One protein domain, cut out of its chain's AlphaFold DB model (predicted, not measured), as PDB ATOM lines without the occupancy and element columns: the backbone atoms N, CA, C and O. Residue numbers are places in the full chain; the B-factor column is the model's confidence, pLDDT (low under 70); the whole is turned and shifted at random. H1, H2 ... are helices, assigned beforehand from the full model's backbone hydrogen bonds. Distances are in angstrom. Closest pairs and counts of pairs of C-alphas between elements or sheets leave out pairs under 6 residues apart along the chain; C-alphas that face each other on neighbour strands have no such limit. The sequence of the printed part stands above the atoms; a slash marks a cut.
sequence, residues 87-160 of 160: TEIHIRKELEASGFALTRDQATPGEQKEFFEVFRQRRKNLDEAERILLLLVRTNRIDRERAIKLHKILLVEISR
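What this domain is: This is residues 87 to 160 of the 160 residues of an uncharacterized protein of Rhizobium sp. RU36D (UniProt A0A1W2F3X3). Helix H3 is the core of this small helical body: it folds back through a tight turn into the longest helix, H4, as a helical hairpin, while H1 packs on H3 from one side and H2 from roughly the other. H2 crosses both helices of the hairpin nearly at a right angle, and H1 meets H3 slantwise and stays clear of H2 and H4. The printed part has 74 residues with four named helices, in the order H1, H2, H3, H4, and no named strand; the class is all helix. It is compact, with a radius of gyration of the C-alphas of 11.6 A, and rounded, spanning 29 by 29 by 24 A.

How they stand to each other: H1, residues 87 to 97, touches H3, residues 128 to 138, at a steep tilt of 44 degrees, the same way; the closest C-alphas, of Glu 88 and Ala 129, are 6.9 A apart. H2, residues 109 to 119, touches H3 about perpendicular, at 76 degrees, closest at the C-alphas of Phe 115 and Leu 134, 6.3 A apart. H3, the hub, also touches H4, residues 144 to 158, in a hairpin at a shallow tilt of 2 degrees, opposite ways; the closest C-alphas, of Leu 133 and Ala 147, are 5.7 A apart. H2 touches H4 at 78 degrees, about perpendicular, closest at the C-alphas of Phe 119 and Ile 148, 6.0 A apart. H1 is apart from H2 and H4. In H1, H2, H3 and H4 every O i to N i+4 pair is within hydrogen-bond range.

Where its parts are: H1 begins at C-alpha 87 (-39.796, 87.442, -46.431) and is 15.5 A long. H2 measures 15.1 A and H3 14.8 A. H4 is 20.8 A long and ends at C-alpha 158 (-32.626, 83.721, -53.804).

The domain as a whole: The C-alphas farthest apart, of Gly 99 and Arg 160, the chain's last residue, are 30.9 A apart. The printed part has no cut. The link from H1 to H2, 11 residues, is long; that from H2 to H3 is short and that from H3 to H4 tight. Mean pLDDT of the printed part is 76.4, with 21 residues under 70, among them 97 to 107 and 157 to 160.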
ATOM      1  N   THR A  87     -40.528  88.220 -47.439       71.44
ATOM      2  CA  THR A  87     -39.796  87.442 -46.431       71.44
ATOM      3  C   THR A  87     -38.742  88.305 -45.747       71.44
ATOM      4  O   THR A  87     -38.729  88.376 -44.527       71.44
ATOM      5  N   GLU A  88     -37.938  89.037 -46.522       74.62
ATOM      6  CA  GLU A  88     -36.910  89.953 -46.010       74.62
ATOM      7  C   GLU A  88     -37.509  91.073 -45.137       74.62
ATOM      8  O   GLU A  88     -37.029  91.314 -44.034       74.62
ATOM      9  N   ILE A  89     -38.631  91.677 -45.552       77.31
ATOM     10  CA  ILE A  89     -39.344  92.692 -44.750       77.31
ATOM     11  C   ILE A  89     -39.806  92.127 -43.399       77.31
ATOM     12  O   ILE A  89     -39.662  92.784 -42.366       77.31
ATOM     13  N   HIS A  90     -40.408  90.933 -43.397       71.81
ATOM     14  CA  HIS A  90     -40.897  90.305 -42.167       71.81
ATOM     15  C   HIS A  90     -39.742  90.027 -41.204       71.81
ATOM     16  O   HIS A  90     -39.786  90.390 -40.034       71.81
ATOM     17  N   ILE A  91     -38.675  89.470 -41.752       69.19
ATOM     18  CA  ILE A  91     -37.431  89.156 -41.077       69.19
ATOM     19  C   ILE A  91     -36.778  90.421 -40.458       69.19
ATOM     20  O   ILE A  91     -36.422  90.390 -39.277       69.19
ATOM     21  N   ARG A  92     -36.729  91.563 -41.173       74.88
ATOM     22  CA  ARG A  92     -36.324  92.882 -40.615       74.88
ATOM     23  C   ARG A  92     -37.102  93.255 -39.375       74.88
ATOM     24  O   ARG A  92     -36.537  93.713 -38.387       74.88
ATOM     25  N   LYS A  93     -38.421  93.110 -39.472       75.56
ATOM     26  CA  LYS A  93     -39.347  93.536 -38.430       75.56
ATOM     27  C   LYS A  93     -39.154  92.721 -37.151       75.56
ATOM     28  O   LYS A  93     -39.132  93.303 -36.072       75.56
ATOM     29  N   GLU A  94     -38.974  91.408 -37.271       70.69
ATOM     30  CA  GLU A  94     -38.720  90.525 -36.122       70.69
ATOM     31  C   GLU A  94     -37.380  90.836 -35.442       70.69
ATOM     32  O   GLU A  94     -37.288  90.860 -34.211       70.69
ATOM     33  N   LEU A  95     -36.341  91.133 -36.226       67.75
ATOM     34  CA  LEU A  95     -35.057  91.569 -35.681       67.75
ATOM     35  C   LEU A  95     -35.150  92.879 -34.911       67.75
ATOM     36  O   LEU A  95     -34.613  92.989 -33.810       67.75
ATOM     37  N   GLU A  96     -35.805  93.873 -35.505       74.25
ATOM     38  CA  GLU A  96     -36.010  95.179 -34.890       74.25
ATOM     39  C   GLU A  96     -36.785  95.035 -33.572       74.25
ATOM     40  O   GLU A  96     -36.340  95.545 -32.545       74.25
ATOM     41  N   ALA A  97     -37.859  94.235 -33.564       68.81
ATOM     42  CA  ALA A  97     -38.624  93.909 -32.358       68.81
ATOM     43  C   ALA A  97     -37.794  93.170 -31.290       68.81
ATOM     44  O   ALA A  97     -38.060  93.303 -30.096       68.81
ATOM     45  N   SER A  98     -36.769  92.425 -31.708       63.62
ATOM     46  CA  SER A  98     -35.846  91.704 -30.824       63.62
ATOM     47  C   SER A  98     -34.645  92.548 -30.362       63.62
ATOM     48  O   SER A  98     -33.794  92.033 -29.640       63.62
ATOM     49  N   GLY A  99     -34.549  93.821 -30.771       66.81
ATOM     50  CA  GLY A  99     -33.453  94.728 -30.404       66.81
ATOM     51  C   GLY A  99     -32.185  94.594 -31.257       66.81
ATOM     52  O   GLY A  99     -31.140  95.124 -30.888       66.81
ATOM     53  N   PHE A 100     -32.257  93.910 -32.400       64.62
ATOM     54  CA  PHE A 100     -31.110  93.602 -33.264       64.62
ATOM     55  C   PHE A 100     -31.246  94.216 -34.665       64.62
ATOM     56  O   PHE A 100     -31.008  93.551 -35.672       64.62
ATOM     57  N   ALA A 101     -31.656  95.482 -34.753       65.12
ATOM     58  CA  ALA A 101     -31.874  96.155 -36.031       65.12
ATOM     59  C   ALA A 101     -30.623  96.128 -36.936       65.12
ATOM     60  O   ALA A 101     -29.536  96.560 -36.544       65.12
ATOM     61  N   LEU A 102     -30.787  95.659 -38.177       66.56
ATOM     62  CA  LEU A 102     -29.733  95.671 -39.191       66.56
ATOM     63  C   LEU A 102     -29.667  97.037 -39.870       66.56
ATOM     64  O   LEU A 102     -30.457  97.350 -40.762       66.56
ATOM     65  N   THR A 103     -28.698  97.845 -39.449       63.53
ATOM     66  CA  THR A 103     -28.473  99.207 -39.954       63.53
ATOM     67  C   THR A 103     -27.504  99.274 -41.133       63.53
ATOM     68  O   THR A 103     -27.215 100.365 -41.609       63.53
ATOM     69  N   ARG A 104     -26.963  98.138 -41.598       65.62
ATOM     70  CA  ARG A 104     -25.979  98.064 -42.692       65.62
ATOM     71  C   ARG A 104     -26.195  96.811 -43.533       65.62
ATOM     72  O   ARG A 104     -26.511  95.763 -42.978       65.62
ATOM     73  N   ASP A 105     -25.962  96.907 -44.843       62.78
ATOM     74  CA  ASP A 105     -26.019  95.752 -45.757       62.78
ATOM     75  C   ASP A 105     -24.635  95.130 -46.027       62.78
ATOM     76  O   ASP A 105     -24.523  93.922 -46.234       62.78
ATOM     77  N   GLN A 106     -23.541  95.883 -45.849       64.12
ATOM     78  CA  GLN A 106     -22.175  95.338 -45.901       64.12
ATOM     79  C   GLN A 106     -21.782  94.616 -44.613       64.12
ATOM     80  O   GLN A 106     -21.924  95.161 -43.511       64.12
ATOM     81  N   ALA A 107     -21.336  93.367 -44.741       69.88
ATOM     82  CA  ALA A 107     -20.883  92.575 -43.606       69.88
ATOM     83  C   ALA A 107     -19.476  93.015 -43.209       69.88
ATOM     84  O   ALA A 107     -18.575  93.068 -44.047       69.88
ATOM     85  N   THR A 108     -19.273  93.297 -41.928       77.31
ATOM     86  CA  THR A 108     -17.945  93.558 -41.371       77.31
ATOM     87  C   THR A 108     -17.040  92.332 -41.546       77.31
ATOM     88  O   THR A 108     -17.532  91.202 -41.600       77.31
ATOM     89  N   PRO A 109     -15.704  92.496 -41.576       80.00
ATOM     90  CA  PRO A 109     -14.785  91.356 -41.617       80.00
ATOM     91  C   PRO A 109     -15.016  90.343 -40.485       80.00
ATOM     92  O   PRO A 109     -14.852  89.142 -40.687       80.00
ATOM     93  N   GLY A 110     -15.441  90.819 -39.307       82.31
ATOM     94  CA  GLY A 110     -15.835  89.970 -38.181       82.31
ATOM     95  C   GLY A 110     -17.074  89.125 -38.487       82.31
ATOM     96  O   GLY A 110     -17.025  87.909 -38.328       82.31
ATOM     97  N   GLU A 111     -18.140  89.742 -39.009       80.44
ATOM     98  CA  GLU A 111     -19.347  89.023 -39.447       80.44
ATOM     99  C   GLU A 111     -19.038  88.022 -40.569       80.44
ATOM    100  O   GLU A 111     -19.538  86.904 -40.541       80.44
ATOM    101  N   GLN A 112     -18.179  88.379 -41.530       84.81
ATOM    102  CA  GLN A 112     -17.771  87.468 -42.608       84.81
ATOM    103  C   GLN A 112     -17.002  86.254 -42.074       84.81
ATOM    104  O   GLN A 112     -17.220  85.128 -42.532       84.81
ATOM    105  N   LYS A 113     -16.103  86.466 -41.105       88.25
ATOM    106  CA  LYS A 113     -15.349  85.391 -40.453       88.25
ATOM    107  C   LYS A 113     -16.281  84.453 -39.691       88.25
ATOM    108  O   LYS A 113     -16.213  83.244 -39.891       88.25
ATOM    109  N   GLU A 114     -17.167  85.001 -38.869       88.88
ATOM    110  CA  GLU A 114     -18.129  84.214 -38.094       88.88
ATOM    111  C   GLU A 114     -19.093  83.453 -39.013       88.88
ATOM    112  O   GLU A 114     -19.343  82.263 -38.826       88.88
ATOM    113  N   PHE A 115     -19.565  84.098 -40.082       89.38
ATOM    114  CA  PHE A 115     -20.385  83.439 -41.091       89.38
ATOM    115  C   PHE A 115     -19.647  82.264 -41.740       89.38
ATOM    116  O   PHE A 115     -20.208  81.178 -41.895       89.38
ATOM    117  N   PHE A 116     -18.364  82.435 -42.065       91.25
ATOM    118  CA  PHE A 116     -17.542  81.341 -42.568       91.25
ATOM    119  C   PHE A 116     -17.363  80.218 -41.534       91.25
ATOM    120  O   PHE A 116     -17.375  79.042 -41.900       91.25
ATOM    121  N   GLU A 117     -17.222  80.531 -40.248       91.94
ATOM    122  CA  GLU A 117     -17.120  79.524 -39.185       91.94
ATOM    123  C   GLU A 117     -18.407  78.693 -39.065       91.94
ATOM    124  O   GLU A 117     -18.346  77.458 -39.021       91.94
ATOM    125  N   VAL A 118     -19.571  79.348 -39.106       90.06
ATOM    126  CA  VAL A 118     -20.880  78.692 -39.002       90.06
ATOM    127  C   VAL A 118     -21.211  77.917 -40.280       90.06
ATOM    128  O   VAL A 118     -21.398  76.698 -40.220       90.06
ATOM    129  N   PHE A 119     -21.223  78.583 -41.435       89.81
ATOM    130  CA  PHE A 119     -21.774  78.052 -42.689       89.81
ATOM    131  C   PHE A 119     -20.728  77.486 -43.657       89.81
ATOM    132  O   PHE A 119     -21.104  76.882 -44.660       89.81
ATOM    133  N   ARG A 120     -19.423  77.657 -43.383       90.00
ATOM    134  CA  ARG A 120     -18.304  77.233 -44.257       90.00
ATOM    135  C   ARG A 120     -18.369  77.809 -45.674       90.00
ATOM    136  O   ARG A 120     -17.816  77.238 -46.610       90.00
ATOM    137  N   GLN A 121     -19.000  78.970 -45.823       84.88
ATOM    138  CA  GLN A 121     -19.133  79.686 -47.087       84.88
ATOM    139  C   GLN A 121     -18.521  81.078 -46.972       84.88
ATOM    140  O   GLN A 121     -18.637  81.735 -45.939       84.88
ATOM    141  N   ARG A 122     -17.854  81.527 -48.038       83.75
ATOM    142  CA  ARG A 122     -17.336  82.894 -48.133       83.75
ATOM    143  C   ARG A 122     -18.335  83.751 -48.890       83.75
ATOM    144  O   ARG A 122     -18.684  83.439 -50.026       83.75
ATOM    145  N   ARG A 123     -18.760  84.842 -48.265       74.19
ATOM    146  CA  ARG A 123     -19.703  85.806 -48.829       74.19
ATOM    147  C   ARG A 123     -19.100  87.197 -48.685       74.19
ATOM    148  O   ARG A 123     -18.648  87.553 -47.602       74.19
ATOM    149  N   LYS A 124     -19.061  87.960 -49.783       68.62
ATOM    150  CA  LYS A 124     -18.612  89.365 -49.755       68.62
ATOM    151  C   LYS A 124     -19.639  90.254 -49.052       68.62
ATOM    152  O   LYS A 124     -19.261  91.116 -48.271       68.62
ATOM    153  N   ASN A 125     -20.919  89.983 -49.296       68.94
ATOM    154  CA  ASN A 125     -22.050  90.619 -48.635       68.94
ATOM    155  C   ASN A 125     -22.873  89.524 -47.964       68.94
ATOM    156  O   ASN A 125     -23.106  88.483 -48.580       68.94
ATOM    157  N   LEU A 126     -23.283  89.757 -46.721       72.12
ATOM    158  CA  LEU A 126     -24.271  88.915 -46.062       72.12
ATOM    159  C   LEU A 126     -25.610  89.587 -46.241       72.12
ATOM    160  O   LEU A 126     -25.801  90.707 -45.750       72.12
ATOM    161  N   ASP A 127     -26.514  88.895 -46.925       70.00
ATOM    162  CA  ASP A 127     -27.887  89.343 -46.906       70.00
ATOM    163  C   ASP A 127     -28.448  89.247 -45.483       70.00
ATOM    164  O   ASP A 127     -27.892  88.648 -44.560       70.00
ATOM    165  N   GLU A 128     -29.559  89.917 -45.279       69.44
ATOM    166  CA  GLU A 128     -30.194  89.972 -43.983       69.44
ATOM    167  C   GLU A 128     -30.590  88.613 -43.409       69.44
ATOM    168  O   GLU A 128     -30.392  88.375 -42.218       69.44
ATOM    169  N   ALA A 129     -31.104  87.704 -44.236       71.44
ATOM    170  CA  ALA A 129     -31.484  86.383 -43.767       71.44
ATOM    171  C   ALA A 129     -30.237  85.602 -43.311       71.44
ATOM    172  O   ALA A 129     -30.262  84.939 -42.274       71.44
ATOM    173  N   GLU A 130     -29.115  85.763 -44.014       82.12
ATOM    174  CA  GLU A 130     -27.802  85.244 -43.619       82.12
ATOM    175  C   GLU A 130     -27.317  85.818 -42.279       82.12
ATOM    176  O   GLU A 130     -26.884  85.061 -41.404       82.12
ATOM    177  N   ARG A 131     -27.440  87.133 -42.066       79.12
ATOM    178  CA  ARG A 131     -27.096  87.774 -40.782       79.12
ATOM    179  C   ARG A 131     -27.992  87.326 -39.640       79.12
ATOM    180  O   ARG A 131     -27.552  87.277 -38.496       79.12
ATOM    181  N   ILE A 132     -29.235  86.982 -39.938       73.81
ATOM    182  CA  ILE A 132     -30.204  86.522 -38.945       73.81
ATOM    183  C   ILE A 132     -29.927  85.107 -38.533       73.81
ATOM    184  O   ILE A 132     -29.919  84.821 -37.343       73.81
ATOM    185  N   LEU A 133     -29.624  84.235 -39.487       82.88
ATOM    186  CA  LEU A 133     -29.142  82.910 -39.143       82.88
ATOM    187  C   LEU A 133     -27.861  83.002 -38.311       82.88
ATOM    188  O   LEU A 133     -27.741  82.285 -37.321       82.88
ATOM    189  N   LEU A 134     -26.953  83.925 -38.645       85.44
ATOM    190  CA  LEU A 134     -25.754  84.177 -37.846       85.44
ATOM    191  C   LEU A 134     -26.095  84.642 -36.421       85.44
ATOM    192  O   LEU A 134     -25.589  84.083 -35.452       85.44
ATOM    193  N   LEU A 135     -27.000  85.612 -36.275       78.31
ATOM    194  CA  LEU A 135     -27.436  86.131 -34.981       78.31
ATOM    195  C   LEU A 135     -28.161  85.073 -34.139       78.31
ATOM    196  O   LEU A 135     -27.917  84.969 -32.937       78.31
ATOM    197  N   LEU A 136     -29.052  84.290 -34.743       79.06
ATOM    198  CA  LEU A 136     -29.795  83.234 -34.056       79.06
ATOM    199  C   LEU A 136     -28.854  82.136 -33.550       79.06
ATOM    200  O   LEU A 136     -29.067  81.623 -32.453       79.06
ATOM    201  N   VAL A 137     -27.795  81.820 -34.304       86.88
ATOM    202  CA  VAL A 137     -26.718  80.935 -33.836       86.88
ATOM    203  C   VAL A 137     -25.946  81.593 -32.692       86.88
ATOM    204  O   VAL A 137     -25.807  80.990 -31.633       86.88
ATOM    205  N   ARG A 138     -25.510  82.849 -32.852       82.44
ATOM    206  CA  ARG A 138     -24.751  83.596 -31.830       82.44
ATOM    207  C   ARG A 138     -25.496  83.713 -30.499       82.44
ATOM    208  O   ARG A 138     -24.890  83.697 -29.434       82.44
ATOM    209  N   THR A 139     -26.817  83.844 -30.560       78.38
ATOM    210  CA  THR A 139     -27.697  83.983 -29.391       78.38
ATOM    211  C   THR A 139     -28.243  82.645 -28.883       78.38
ATOM    212  O   THR A 139     -29.123  82.643 -28.022       78.38
ATOM    213  N   ASN A 140     -27.741  81.510 -29.391       83.31
ATOM    214  CA  ASN A 140     -28.176  80.152 -29.040       83.31
ATOM    215  C   ASN A 140     -29.695  79.923 -29.187       83.31
ATOM    216  O   ASN A 140     -30.285  79.105 -28.482       83.31
ATOM    217  N   ARG A 141     -30.353  80.647 -30.100       79.38
ATOM    218  CA  ARG A 141     -31.781  80.471 -30.417       79.38
ATOM    219  C   ARG A 141     -32.015  79.306 -31.371       79.38
ATOM    220  O   ARG A 141     -33.081  78.698 -31.340       79.38
ATOM    221  N   ILE A 142     -31.024  78.998 -32.206       83.19
ATOM    222  CA  ILE A 142     -30.971  77.797 -33.042       83.19
ATOM    223  C   ILE A 142     -29.568  77.199 -32.975       83.19
ATOM    224  O   ILE A 142     -28.585  77.927 -32.841       83.19
ATOM    225  N   ASP A 143     -29.469  75.880 -33.107       89.62
ATOM    226  CA  ASP A 143     -28.180  75.223 -33.284       89.62
ATOM    227  C   ASP A 143     -27.622  75.431 -34.706       89.62
ATOM    228  O   ASP A 143     -28.305  75.859 -35.648       89.62
ATOM    229  N   ARG A 144     -26.337  75.104 -34.859       90.62
ATOM    230  CA  ARG A 144     -25.603  75.243 -36.117       90.62
ATOM    231  C   ARG A 144     -26.170  74.371 -37.240       90.62
ATOM    232  O   ARG A 144     -26.187  74.813 -38.388       90.62
ATOM    233  N   GLU A 145     -26.617  73.150 -36.952       90.50
ATOM    234  CA  GLU A 145     -27.143  72.243 -37.981       90.50
ATOM    235  C   GLU A 145     -28.436  72.794 -38.586       90.50
ATOM    236  O   GLU A 145     -28.604  72.837 -39.811       90.50
ATOM    237  N   ARG A 146     -29.325  73.297 -37.726       84.94
ATOM    238  CA  ARG A 146     -30.579  73.934 -38.110       84.94
ATOM    239  C   ARG A 146     -30.338  75.213 -38.898       84.94
ATOM    240  O   ARG A 146     -30.999  75.416 -39.917       84.94
ATOM    241  N   ALA A 147     -29.364  76.025 -38.493       87.00
ATOM    242  CA  ALA A 147     -28.967  77.208 -39.248       87.00
ATOM    243  C   ALA A 147     -28.476  76.851 -40.660       87.00
ATOM    244  O   ALA A 147     -28.935  77.443 -41.633       87.00
ATOM    245  N   ILE A 148     -27.605  75.843 -40.802       87.50
ATOM    246  CA  ILE A 148     -27.103  75.386 -42.112       87.50
ATOM    247  C   ILE A 148     -28.249  74.885 -42.999       87.50
ATOM    248  O   ILE A 148     -28.275  75.169 -44.199       87.50
ATOM    249  N   LYS A 149     -29.212  74.148 -42.432       87.06
ATOM    250  CA  LYS A 149     -30.385  73.670 -43.178       87.06
ATOM    251  C   LYS A 149     -31.230  74.831 -43.706       87.06
ATOM    252  O   LYS A 149     -31.602  74.816 -44.876       87.06
ATOM    253  N   LEU A 150     -31.499  75.834 -42.869       81.69
ATOM    254  CA  LEU A 150     -32.243  77.033 -43.269       81.69
ATOM    255  C   LEU A 150     -31.477  77.855 -44.308       81.69
ATOM    256  O   LEU A 150     -32.071  78.300 -45.286       81.69
ATOM    257  N   HIS A 151     -30.156  77.983 -44.162       85.19
ATOM    258  CA  HIS A 151     -29.317  78.682 -45.136       85.19
ATOM    259  C   HIS A 151     -29.399  78.050 -46.529       85.19
ATOM    260  O   HIS A 151     -29.564  78.757 -47.519       85.19
ATOM    261  N   LYS A 152     -29.384  76.714 -46.617       84.00
ATOM    262  CA  LYS A 152     -29.568  76.003 -47.895       84.00
ATOM    263  C   LYS A 152     -30.922  76.296 -48.544       84.00
ATOM    264  O   LYS A 152     -30.978  76.417 -49.762       84.00
ATOM    265  N   ILE A 153     -31.990  76.414 -47.752       78.12
ATOM    266  CA  ILE A 153     -33.328  76.756 -48.257       78.12
ATOM    267  C   ILE A 153     -33.327  78.183 -48.815       78.12
ATOM    268  O   ILE A 153     -33.752  78.392 -49.949       78.12
ATOM    269  N   LEU A 154     -32.763  79.140 -48.069       70.50
ATOM    270  CA  LEU A 154     -32.645  80.534 -48.507       70.50
ATOM    271  C   LEU A 154     -31.886  80.664 -49.834       70.50
ATOM    272  O   LEU A 154     -32.327  81.379 -50.729       70.50
ATOM    273  N   LEU A 155     -30.778  79.936 -50.004       69.69
ATOM    274  CA  LEU A 155     -30.004  79.961 -51.251       69.69
ATOM    275  C   LEU A 155     -30.822  79.508 -52.473       69.69
ATOM    276  O   LEU A 155     -30.624  80.033 -53.570       69.69
ATOM    277  N   VAL A 156     -31.747  78.561 -52.295       71.31
ATOM    278  CA  VAL A 156     -32.628  78.078 -53.370       71.31
ATOM    279  C   VAL A 156     -33.687  79.120 -53.738       71.31
ATOM    280  O   VAL A 156     -34.023  79.250 -54.914       71.31
ATOM    281  N   GLU A 157     -34.191  79.878 -52.764       61.09
ATOM    282  CA  GLU A 157     -35.182  80.939 -52.997       61.09
ATOM    283  C   GLU A 157     -34.572  82.193 -53.632       61.09
ATOM    284  O   GLU A 157     -35.217  82.832 -54.457       61.09
ATOM    285  N   ILE A 158     -33.327  82.532 -53.285       52.28
ATOM    286  CA  ILE A 158     -32.626  83.721 -53.804       52.28
ATOM    287  C   ILE A 158     -32.113  83.510 -55.240       52.28
ATOM    288  O   ILE A 158     -31.939  84.478 -55.976       52.28
ATOM    289  N   SER A 159     -31.877  82.259 -55.651       50.34
ATOM    290  CA  SER A 159     -31.372  81.915 -56.992       50.34
ATOM    291  C   SER A 159     -32.470  81.809 -58.069       50.34
ATOM    292  O   SER A 159     -32.183  81.361 -59.179       50.34
ATOM    293  N   ARG A 160     -33.716  82.182 -57.748       37.44
ATOM    294  CA  ARG A 160     -34.868  82.252 -58.663       37.44
ATOM    295  C   ARG A 160     -35.293  83.700 -58.892       37.44
ATOM    296  O   ARG A 160     -35.765  83.976 -60.014       37.44
TER     297      ARG A 160